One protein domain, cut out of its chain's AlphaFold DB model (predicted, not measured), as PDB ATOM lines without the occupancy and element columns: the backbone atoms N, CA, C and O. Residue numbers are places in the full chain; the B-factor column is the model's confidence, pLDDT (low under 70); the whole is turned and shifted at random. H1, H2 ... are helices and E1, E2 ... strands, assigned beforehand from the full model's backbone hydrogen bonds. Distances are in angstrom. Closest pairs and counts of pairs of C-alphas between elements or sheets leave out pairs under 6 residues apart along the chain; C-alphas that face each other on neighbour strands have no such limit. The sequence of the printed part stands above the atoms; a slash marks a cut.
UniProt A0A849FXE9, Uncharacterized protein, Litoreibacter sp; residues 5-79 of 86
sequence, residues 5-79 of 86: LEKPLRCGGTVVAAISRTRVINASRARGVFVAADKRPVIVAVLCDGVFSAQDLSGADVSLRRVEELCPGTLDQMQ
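AT A GLANCE: This is residues 5 to 79 of the 86 residues of an uncharacterized protein of Litoreibacter sp (UniProt A0A849FXE9). A twisted four-stranded sheet of E1, E2, E5 and E6 forms a middle layer, with two short helices, H1 and H2, over one face and the small strand hairpin E3 and E4 over the other. The printed part has 75 residues, with six named strands followed by two named helices; the sheet's order is E1, E2, E5, E6, all antiparallel, and the class is mixed. The whole is compact and rounded, with a radius of gyration of the C-alphas of 11.1 A and spans of 28 by 25 by 21 A.

HOW THE PARTS SIT: The inner strands E2, residues 14 to 20, and E5, residues 42 to 48, are antiparallel at 164 degrees, with N 17 and O 45 within hydrogen-bond range at 2.8 A. Edge strand E1, residues 9 to 11, forms a hairpin with E2, with N 9 and O 16 at 2.8 A. Edge strand E6, residues 51 to 56, forms a hairpin with E5, with N 46 and O 53 at 2.8 A. H1, residues 64 to 70, is on the sheet at a height of 8.8 A, slantwise to the strands; its closest C-alpha to E6 is Leu 64, 6.7 A from that of Ala 54. H2, residues 74 to 79, is on the same face, along the strands; the closest C-alphas of H2 and E2 are those of Met 78 and Val 15, 6.5 A apart. In both helices every O i to N i+4 pair is within hydrogen-bond range. E3, residues 24 to 27, and E4, residues 35 to 37, form a hairpin with N 25 and O 36 at 3.2 A; the closest C-alphas of E4 and E2 are those of Val 35 and Ala 18, 7.1 A apart.

IN THESE COORDINATES: E1 begins at C-alpha 9 (21.299, 177.429, 43.556). E2 is 19.6 A long, E5 19.3 A and E6 17.3 A. H2 ends at C-alpha 79 (13.697, 171.916, 50.274).

THE WHOLE: The printed part has no cut and no long link. Confidence is low, under 70, at residue 11 and residues 22 to 41.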
ATOM      1  N   LEU A   5       9.913 180.249  38.796       77.06
ATOM      2  CA  LEU A   5      11.077 179.919  39.598       77.06
ATOM      3  C   LEU A   5      12.262 179.702  38.668       77.06
ATOM      4  O   LEU A   5      12.207 178.888  37.745       77.06
ATOM      5  N   GLU A   6      13.333 180.431  38.916       78.19
ATOM      6  CA  GLU A   6      14.608 180.201  38.256       78.19
ATOM      7  C   GLU A   6      15.365 179.108  38.993       78.19
ATOM      8  O   GLU A   6      15.160 178.910  40.192       78.19
ATOM      9  N   LYS A   7      16.225 178.382  38.267       75.56
ATOM     10  CA  LYS A   7      16.925 177.207  38.799       75.56
ATOM     11  C   LYS A   7      17.558 177.560  40.151       75.56
ATOM     12  O   LYS A   7      18.479 178.383  40.162       75.56
ATOM     13  N   PRO A   8      17.096 176.968  41.267       77.75
ATOM     14  CA  PRO A   8      17.633 177.363  42.548       77.75
ATOM     15  C   PRO A   8      19.063 176.846  42.697       77.75
ATOM     16  O   PRO A   8      19.471 175.849  42.092       77.75
ATOM     17  N   LEU A   9      19.854 177.580  43.466       76.12
ATOM     18  CA  LEU A   9      21.299 177.429  43.556       76.12
ATOM     19  C   LEU A   9      21.694 177.202  45.009       76.12
ATOM     20  O   LEU A   9      21.206 177.876  45.913       76.12
ATOM     21  N   ARG A  10      22.625 176.269  45.224       76.25
ATOM     22  CA  ARG A  10      23.218 176.010  46.538       76.25
ATOM     23  C   ARG A  10      24.517 176.792  46.707       76.25
ATOM     24  O   ARG A  10      25.431 176.670  45.879       76.25
ATOM     25  N   CYS A  11      24.604 177.546  47.794       68.50
ATOM     26  CA  CYS A  11      25.770 178.308  48.222       68.50
ATOM     27  C   CYS A  11      26.056 177.987  49.698       68.50
ATOM     28  O   CYS A  11      25.453 178.567  50.597       68.50
ATOM     29  N   GLY A  12      26.951 177.029  49.953       74.44
ATOM     30  CA  GLY A  12      27.189 176.521  51.310       74.44
ATOM     31  C   GLY A  12      25.953 175.812  51.882       74.44
ATOM     32  O   GLY A  12      25.368 174.962  51.208       74.44
ATOM     33  N   GLY A  13      25.563 176.178  53.108       75.88
ATOM     34  CA  GLY A  13      24.336 175.711  53.774       75.88
ATOM     35  C   GLY A  13      23.048 176.388  53.284       75.88
ATOM     36  O   GLY A  13      21.961 176.034  53.727       75.88
ATOM     37  N   THR A  14      23.157 177.339  52.354       74.56
ATOM     38  CA  THR A  14      22.035 178.155  51.893       74.56
ATOM     39  C   THR A  14      21.586 177.752  50.487       74.56
ATOM     40  O   THR A  14      22.406 177.593  49.576       74.56
ATOM     41  N   VAL A  15      20.276 177.623  50.284       80.06
ATOM     42  CA  VAL A  15      19.625 177.478  48.977       80.06
ATOM     43  C   VAL A  15      18.954 178.796  48.617       80.06
ATOM     44  O   VAL A  15      18.281 179.407  49.441       80.06
ATOM     45  N   VAL A  16      19.126 179.234  47.376       79.44
ATOM     46  CA  VAL A  16      18.582 180.498  46.880       79.44
ATOM     47  C   VAL A  16      17.801 180.245  45.610       79.44
ATOM     48  O   VAL A  16      18.312 179.610  44.690       79.44
ATOM     49  N   ALA A  17      16.605 180.811  45.525       79.12
ATOM     50  CA  ALA A  17      15.842 180.881  44.296       79.12
ATOM     51  C   ALA A  17      15.435 182.320  43.977       79.12
ATOM     52  O   ALA A  17      15.208 183.136  44.870       79.12
ATOM     53  N   ALA A  18      15.306 182.619  42.690       79.62
ATOM     54  CA  ALA A  18      14.735 183.872  42.227       79.62
ATOM     55  C   ALA A  18      13.395 183.591  41.549       79.62
ATOM     56  O   ALA A  18      13.287 182.696  40.711       79.62
ATOM     57  N   ILE A  19      12.381 184.369  41.911       80.56
ATOM     58  CA  ILE A  19      11.036 184.295  41.353       80.56
ATOM     59  C   ILE A  19      10.817 185.547  40.528       80.56
ATOM     60  O   ILE A  19      10.894 186.666  41.036       80.56
ATOM     61  N   SER A  20      10.548 185.363  39.244       77.88
ATOM     62  CA  SER A  20      10.605 186.452  38.279       77.88
ATOM     63  C   SER A  20       9.571 186.276  37.172       77.88
ATOM     64  O   SER A  20       9.208 185.162  36.805       77.88
ATOM     65  N   ARG A  21       9.090 187.387  36.604       74.19
ATOM     66  CA  ARG A  21       8.257 187.374  35.380       74.19
ATOM     67  C   ARG A  21       9.087 187.325  34.089       74.19
ATOM     68  O   ARG A  21       8.520 187.293  32.999       74.19
ATOM     69  N   THR A  22      10.411 187.383  34.202       65.62
ATOM     70  CA  THR A  22      11.396 187.428  33.108       65.62
ATOM     71  C   THR A  22      12.614 186.565  33.432       65.62
ATOM     72  O   THR A  22      12.750 186.082  34.549       65.62
ATOM     73  N   ARG A  23      13.513 186.352  32.469       57.12
ATOM     74  CA  ARG A  23      14.728 185.554  32.691       57.12
ATOM     75  C   ARG A  23      15.622 186.214  33.752       57.12
ATOM     76  O   ARG A  23      15.928 187.398  33.616       57.12
ATOM     77  N   VAL A  24      16.034 185.475  34.779       56.28
ATOM     78  CA  VAL A  24      17.027 185.944  35.768       56.28
ATOM     79  C   VAL A  24      18.428 185.582  35.292       56.28
ATOM     80  O   VAL A  24      18.682 184.469  34.835       56.28
ATOM     81  N   ILE A  25      19.345 186.546  35.372       46.34
ATOM     82  CA  ILE A  25      20.701 186.426  34.843       46.34
ATOM     83  C   ILE A  25      21.641 186.266  36.042       46.34
ATOM     84  O   ILE A  25      22.192 187.237  36.538       46.34
ATOM     85  N   ASN A  26      21.836 185.019  36.482       50.06
ATOM     86  CA  ASN A  26      22.829 184.574  37.475       50.06
ATOM     87  C   ASN A  26      22.596 184.939  38.959       50.06
ATOM     88  O   ASN A  26      22.348 186.088  39.313       50.06
ATOM     89  N   ALA A  27      22.823 183.947  39.834       46.41
ATOM     90  CA  ALA A  27      23.199 184.164  41.231       46.41
ATOM     91  C   ALA A  27      24.576 183.530  41.488       46.41
ATOM     92  O   ALA A  27      24.826 182.383  41.118       46.41
ATOM     93  N   SER A  28      25.498 184.310  42.057       44.03
ATOM     94  CA  SER A  28      26.922 183.968  42.205       44.03
ATOM     95  C   SER A  28      27.299 183.650  43.658       44.03
ATOM     96  O   SER A  28      26.636 184.086  44.592       44.03
ATOM     97  N   ARG A  29      28.362 182.851  43.828       47.69
ATOM     98  CA  ARG A  29      28.630 181.926  44.948       47.69
ATOM     99  C   ARG A  29      29.576 182.422  46.054       47.69
ATOM    100  O   ARG A  29      30.045 181.607  46.844       47.69
ATOM    101  N   ALA A  30      29.911 183.706  46.130       34.50
ATOM    102  CA  ALA A  30      30.952 184.166  47.053       34.50
ATOM    103  C   ALA A  30      30.418 185.214  48.036       34.50
ATOM    104  O   ALA A  30      30.366 186.398  47.728       34.50
ATOM    105  N   ARG A  31      30.068 184.760  49.248       36.62
ATOM    106  CA  ARG A  31      29.801 185.581  50.453       36.62
ATOM    107  C   ARG A  31      28.547 186.462  50.456       36.62
ATOM    108  O   ARG A  31      28.310 187.153  51.438       36.62
ATOM    109  N   GLY A  32      27.727 186.398  49.417       46.03
ATOM    110  CA  GLY A  32      26.452 187.097  49.339       46.03
ATOM    111  C   GLY A  32      25.682 186.635  48.116       46.03
ATOM    112  O   GLY A  32      26.272 186.249  47.107       46.03
ATOM    113  N   VAL A  33      24.360 186.634  48.222       49.44
ATOM    114  CA  VAL A  33      23.479 186.260  47.124       49.44
ATOM    115  C   VAL A  33      23.155 187.517  46.332       49.44
ATOM    116  O   VAL A  33      22.380 188.355  46.781       49.44
ATOM    117  N   PHE A  34      23.726 187.643  45.140       44.12
ATOM    118  CA  PHE A  34      23.374 188.714  44.214       44.12
ATOM    119  C   PHE A  34      22.461 188.150  43.135       44.12
ATOM    120  O   PHE A  34      22.881 187.275  42.384       44.12
ATOM    121  N   VAL A  35      21.221 188.636  43.069       54.62
ATOM    122  CA  VAL A  35      20.266 188.289  42.011       54.62
ATOM    123  C   VAL A  35      20.157 189.479  41.067       54.62
ATOM    124  O   VAL A  35      19.583 190.505  41.421       54.62
ATOM    125  N   ALA A  36      20.723 189.358  39.865       50.03
ATOM    126  CA  ALA A  36      20.561 190.369  38.829       50.03
ATOM    127  C   ALA A  36      19.323 190.050  37.985       50.03
ATOM    128  O   ALA A  36      19.208 188.979  37.378       50.03
ATOM    129  N   ALA A  37      18.385 190.992  37.936       53.69
ATOM    130  CA  ALA A  37      17.167 190.853  37.159       53.69
ATOM    131  C   ALA A  37      16.873 192.095  36.323       53.69
ATOM    132  O   ALA A  37      17.096 193.228  36.750       53.69
ATOM    133  N   ASP A  38      16.347 191.870  35.123       49.44
ATOM    134  CA  ASP A  38      15.998 192.940  34.197       49.44
ATOM    135  C   ASP A  38      14.721 193.664  34.652       49.44
ATOM    136  O   ASP A  38      13.609 193.207  34.384       49.44
ATOM    137  N   LYS A  39      14.905 194.776  35.386       49.88
ATOM    138  CA  LYS A  39      13.961 195.894  35.626       49.88
ATOM    139  C   LYS A  39      12.513 195.542  36.022       49.88
ATOM    140  O   LYS A  39      11.619 196.381  35.913       49.88
ATOM    141  N   ARG A  40      12.242 194.319  36.473       60.53
ATOM    142  CA  ARG A  40      10.901 193.784  36.763       60.53
ATOM    143  C   ARG A  40      10.873 193.131  38.141       60.53
ATOM    144  O   ARG A  40      11.933 192.763  38.636       60.53
ATOM    145  N   PRO A  41       9.688 192.996  38.771       57.84
ATOM    146  CA  PRO A  41       9.587 192.499  40.138       57.84
ATOM    147  C   PRO A  41      10.232 191.121  40.252       57.84
ATOM    148  O   PRO A  41       9.789 190.169  39.600       57.84
ATOM    149  N   VAL A  42      11.261 191.054  41.093       71.38
ATOM    150  CA  VAL A  42      11.963 189.831  41.458       71.38
ATOM    151  C   VAL A  42      11.883 189.673  42.955       71.38
ATOM    152  O   VAL A  42      12.130 190.619  43.698       71.38
ATOM    153  N   ILE A  43      11.493 188.472  43.364       76.75
ATOM    154  CA  ILE A  43      11.514 188.054  44.757       76.75
ATOM    155  C   ILE A  43      12.629 187.033  44.889       76.75
ATOM    156  O   ILE A  43      12.682 186.061  44.132       76.75
ATOM    157  N   VAL A  44      13.528 187.268  45.831       78.75
ATOM    158  CA  VAL A  44      14.600 186.349  46.188       78.75
ATOM    159  C   VAL A  44      14.119 185.541  47.377       78.75
ATOM    160  O   VAL A  44      13.848 186.110  48.426       78.75
ATOM    161  N   ALA A  45      13.994 184.230  47.204       79.62
ATOM    162  CA  ALA A  45      13.701 183.295  48.279       79.62
ATOM    163  C   ALA A  45      15.000 182.616  48.719       79.62
ATOM    164  O   ALA A  45      15.800 182.171  47.893       79.62
ATOM    165  N   VAL A  46      15.201 182.525  50.027       81.88
ATOM    166  CA  VAL A  46      16.392 181.970  50.663       81.88
ATOM    167  C   VAL A  46      15.957 180.931  51.691       81.88
ATOM    168  O   VAL A  46      15.035 181.170  52.465       81.88
ATOM    169  N   LEU A  47      16.624 179.781  51.683       80.50
ATOM    170  CA  LEU A  47      16.507 178.726  52.680       80.50
ATOM    171  C   LEU A  47      17.884 178.509  53.305       80.50
ATOM    172  O   LEU A  47      18.808 178.090  52.610       80.50
ATOM    173  N   CYS A  48      18.031 178.783  54.597       80.38
ATOM    174  CA  CYS A  48      19.269 178.561  55.343       80.38
ATOM    175  C   CYS A  48      18.954 177.779  56.612       80.38
ATOM    176  O   CYS A  48      18.101 178.207  57.381       80.38
ATOM    177  N   ASP A  49      19.608 176.634  56.815       78.75
ATOM    178  CA  ASP A  49      19.435 175.799  58.016       78.75
ATOM    179  C   ASP A  49      17.959 175.503  58.363       78.75
ATOM    180  O   ASP A  49      17.552 175.486  59.521       78.75
ATOM    181  N   GLY A  50      17.124 175.304  57.336       75.50
ATOM    182  CA  GLY A  50      15.684 175.050  57.489       75.50
ATOM    183  C   GLY A  50      14.810 176.303  57.644       75.50
ATOM    184  O   GLY A  50      13.586 176.192  57.617       75.50
ATOM    185  N   VAL A  51      15.403 177.494  57.753       81.44
ATOM    186  CA  VAL A  51      14.689 178.772  57.855       81.44
ATOM    187  C   VAL A  51      14.490 179.385  56.473       81.44
ATOM    188  O   VAL A  51      15.448 179.573  55.722       81.44
ATOM    189  N   PHE A  52      13.241 179.727  56.153       82.19
ATOM    190  CA  PHE A  52      12.860 180.401  54.915       82.19
ATOM    191  C   PHE A  52      12.696 181.908  55.108       82.19
ATOM    192  O   PHE A  52      11.981 182.356  56.003       82.19
ATOM    193  N   SER A  53      13.271 182.682  54.195       84.31
ATOM    194  CA  SER A  53      13.080 184.130  54.092       84.31
ATOM    195  C   SER A  53      12.926 184.531  52.633       84.31
ATOM    196  O   SER A  53      13.544 183.921  51.760       84.31
ATOM    197  N   ALA A  54      12.134 185.560  52.351       83.62
ATOM    198  CA  ALA A  54      12.021 186.095  51.004       83.62
ATOM    199  C   ALA A  54      11.998 187.618  51.016       83.62
ATOM    200  O   ALA A  54      11.411 188.212  51.913       83.62
ATOM    201  N   GLN A  55      12.624 188.232  50.016       84.00
ATOM    202  CA  GLN A  55      12.728 189.684  49.890       84.00
ATOM    203  C   GLN A  55      12.507 190.126  48.449       84.00
ATOM    204  O   GLN A  55      12.821 189.388  47.514       84.00
ATOM    205  N   ASP A  56      11.963 191.324  48.255       81.44
ATOM    206  CA  ASP A  56      11.888 191.946  46.933       81.44
ATOM    207  C   ASP A  56      13.166 192.735  46.589       81.44
ATOM    208  O   ASP A  56      14.127 192.791  47.358       81.44
ATOM    209  N   LEU A  57      13.189 193.369  45.413       74.00
ATOM    210  CA  LEU A  57      14.331 194.171  44.950       74.00
ATOM    211  C   LEU A  57      14.626 195.417  45.804       74.00
ATOM    212  O   LEU A  57      15.709 195.983  45.671       74.00
ATOM    213  N   SER A  58      13.687 195.866  46.642       74.94
ATOM    214  CA  SER A  58      13.908 196.959  47.596       74.94
ATOM    215  C   SER A  58      14.511 196.480  48.920       74.94
ATOM    216  O   SER A  58      14.868 197.303  49.760       74.94
ATOM    217  N   GLY A  59      14.649 195.160  49.099       73.88
ATOM    218  CA  GLY A  59      15.062 194.539  50.354       73.88
ATOM    219  C   GLY A  59      13.923 194.406  51.366       73.88
ATOM    220  O   GLY A  59      14.180 194.061  52.515       73.88
ATOM    221  N   ALA A  60      12.676 194.678  50.965       80.50
ATOM    222  CA  ALA A  60      11.521 194.495  51.831       80.50
ATOM    223  C   ALA A  60      11.180 193.008  51.955       80.50
ATOM    224  O   ALA A  60      11.175 192.282  50.956       80.50
ATOM    225  N   ASP A  61      10.849 192.572  53.170       84.38
ATOM    226  CA  ASP A  61      10.430 191.198  53.420       84.38
ATOM    227  C   ASP A  61       9.103 190.891  52.717       84.38
ATOM    228  O   ASP A  61       8.116 191.627  52.800       84.38
ATOM    229  N   VAL A  62       9.074 189.750  52.041       84.12
ATOM    230  CA  VAL A  62       7.911 189.219  51.342       84.12
ATOM    231  C   VAL A  62       7.451 187.970  52.073       84.12
ATOM    232  O   VAL A  62       8.229 187.056  52.339       84.12
ATOM    233  N   SER A  63       6.157 187.898  52.380       88.69
ATOM    234  CA  SER A  63       5.617 186.726  53.064       88.69
ATOM    235  C   SER A  63       5.767 185.462  52.211       88.69
ATOM    236  O   SER A  63       5.564 185.473  50.995       88.69
ATOM    237  N   LEU A  64       6.056 184.331  52.858       84.50
ATOM    238  CA  LEU A  64       6.184 183.040  52.168       84.50
ATOM    239  C   LEU A  64       4.874 182.611  51.491       84.50
ATOM    240  O   LEU A  64       4.887 181.998  50.428       84.50
ATOM    241  N   ARG A  65       3.729 183.020  52.052       88.19
ATOM    242  CA  ARG A  65       2.425 182.870  51.395       88.19
ATOM    243  C   ARG A  65       2.395 183.605  50.056       88.19
ATOM    244  O   ARG A  65       1.915 183.056  49.073       88.19
ATOM    245  N   ARG A  66       2.920 184.833  50.005       85.06
ATOM    246  CA  ARG A  66       2.972 185.611  48.766       85.06
ATOM    247  C   ARG A  66       3.917 184.986  47.745       85.06
ATOM    248  O   ARG A  66       3.610 185.001  46.559       85.06
ATOM    249  N   VAL A  67       5.032 184.416  48.195       83.00
ATOM    250  CA  VAL A  67       5.934 183.619  47.352       83.00
ATOM    251  C   VAL A  67       5.191 182.452  46.697       83.00
ATOM    252  O   VAL A  67       5.214 182.342  45.473       83.00
ATOM    253  N   GLU A  68       4.470 181.650  47.482       84.69
ATOM    254  CA  GLU A  68       3.696 180.508  46.978       84.69
ATOM    255  C   GLU A  68       2.519 180.920  46.081       84.69
ATOM    256  O   GLU A  68       2.251 180.269  45.075       84.69
ATOM    257  N   GLU A  69       1.849 182.040  46.366       85.50
ATOM    258  CA  GLU A  69       0.810 182.590  45.483       85.50
ATOM    259  C   GLU A  69       1.362 183.002  44.111       85.50
ATOM    260  O   GLU A  69       0.676 182.882  43.095       85.50
ATOM    261  N   LEU A  70       2.586 183.537  44.075       83.19
ATOM    262  CA  LEU A  70       3.203 184.003  42.836       83.19
ATOM    263  C   LEU A  70       3.815 182.847  42.047       83.19
ATOM    264  O   LEU A  70       3.707 182.833  40.821       83.19
ATOM    265  N   CYS A  71       4.440 181.894  42.734       81.62
ATOM    266  CA  CYS A  71       5.076 180.732  42.134       81.62
ATOM    267  C   CYS A  71       4.867 179.486  43.017       81.62
ATOM    268  O   CYS A  71       5.693 179.215  43.891       81.62
ATOM    269  N   PRO A  72       3.782 178.725  42.789       85.50
ATOM    270  CA  PRO A  72       3.454 177.552  43.596       85.50
ATOM    271  C   PRO A  72       4.528 176.460  43.546       85.50
ATOM    272  O   PRO A  72       5.094 176.177  42.485       85.50
ATOM    273  N   GLY A  73       4.772 175.817  44.687       84.44
ATOM    274  CA  GLY A  73       5.756 174.746  44.843       84.44
ATOM    275  C   GLY A  73       7.201 175.244  44.918       84.44
ATOM    276  O   GLY A  73       8.129 174.446  44.770       84.44
ATOM    277  N   THR A  74       7.412 176.546  45.131       83.62
ATOM    278  CA  THR A  74       8.752 177.124  45.289       83.62
ATOM    279  C   THR A  74       9.411 176.603  46.558       83.62
ATOM    280  O   THR A  74      10.560 176.160  46.514       83.62
ATOM    281  N   LEU A  75       8.681 176.607  47.674       82.94
ATOM    282  CA  LEU A  75       9.190 176.145  48.962       82.94
ATOM    283  C   LEU A  75       9.564 174.659  48.896       82.94
ATOM    284  O   LEU A  75      10.683 174.301  49.258       82.94
ATOM    285  N   ASP A  76       8.696 173.815  48.333       85.81
ATOM    286  CA  ASP A  76       8.961 172.381  48.164       85.81
ATOM    287  C   ASP A  76      10.192 172.117  47.288       85.81
ATOM    288  O   ASP A  76      11.014 171.251  47.592       85.81
ATOM    289  N   GLN A  77      10.342 172.855  46.183       82.25
ATOM    290  CA  GLN A  77      11.497 172.709  45.296       82.25
ATOM    291  C   GLN A  77      12.800 173.143  45.966       82.25
ATOM    292  O   GLN A  77      13.825 172.494  45.766       82.25
ATOM    293  N   MET A  78      12.772 174.199  46.781       82.94
ATOM    294  CA  MET A  78      13.945 174.641  47.536       82.94
ATOM    295  C   MET A  78      14.356 173.632  48.617       82.94
ATOM    296  O   MET A  78      15.553 173.420  48.796       82.94
ATOM    297  N   GLN A  79      13.403 172.972  49.287       81.88
ATOM    298  CA  GLN A  79      13.697 171.916  50.274       81.88
ATOM    299  C   GLN A  79      14.272 170.649  49.630       81.88
ATOM    300  O   GLN A  79      15.113 169.984  50.227       81.88
TER     301      GLN A  79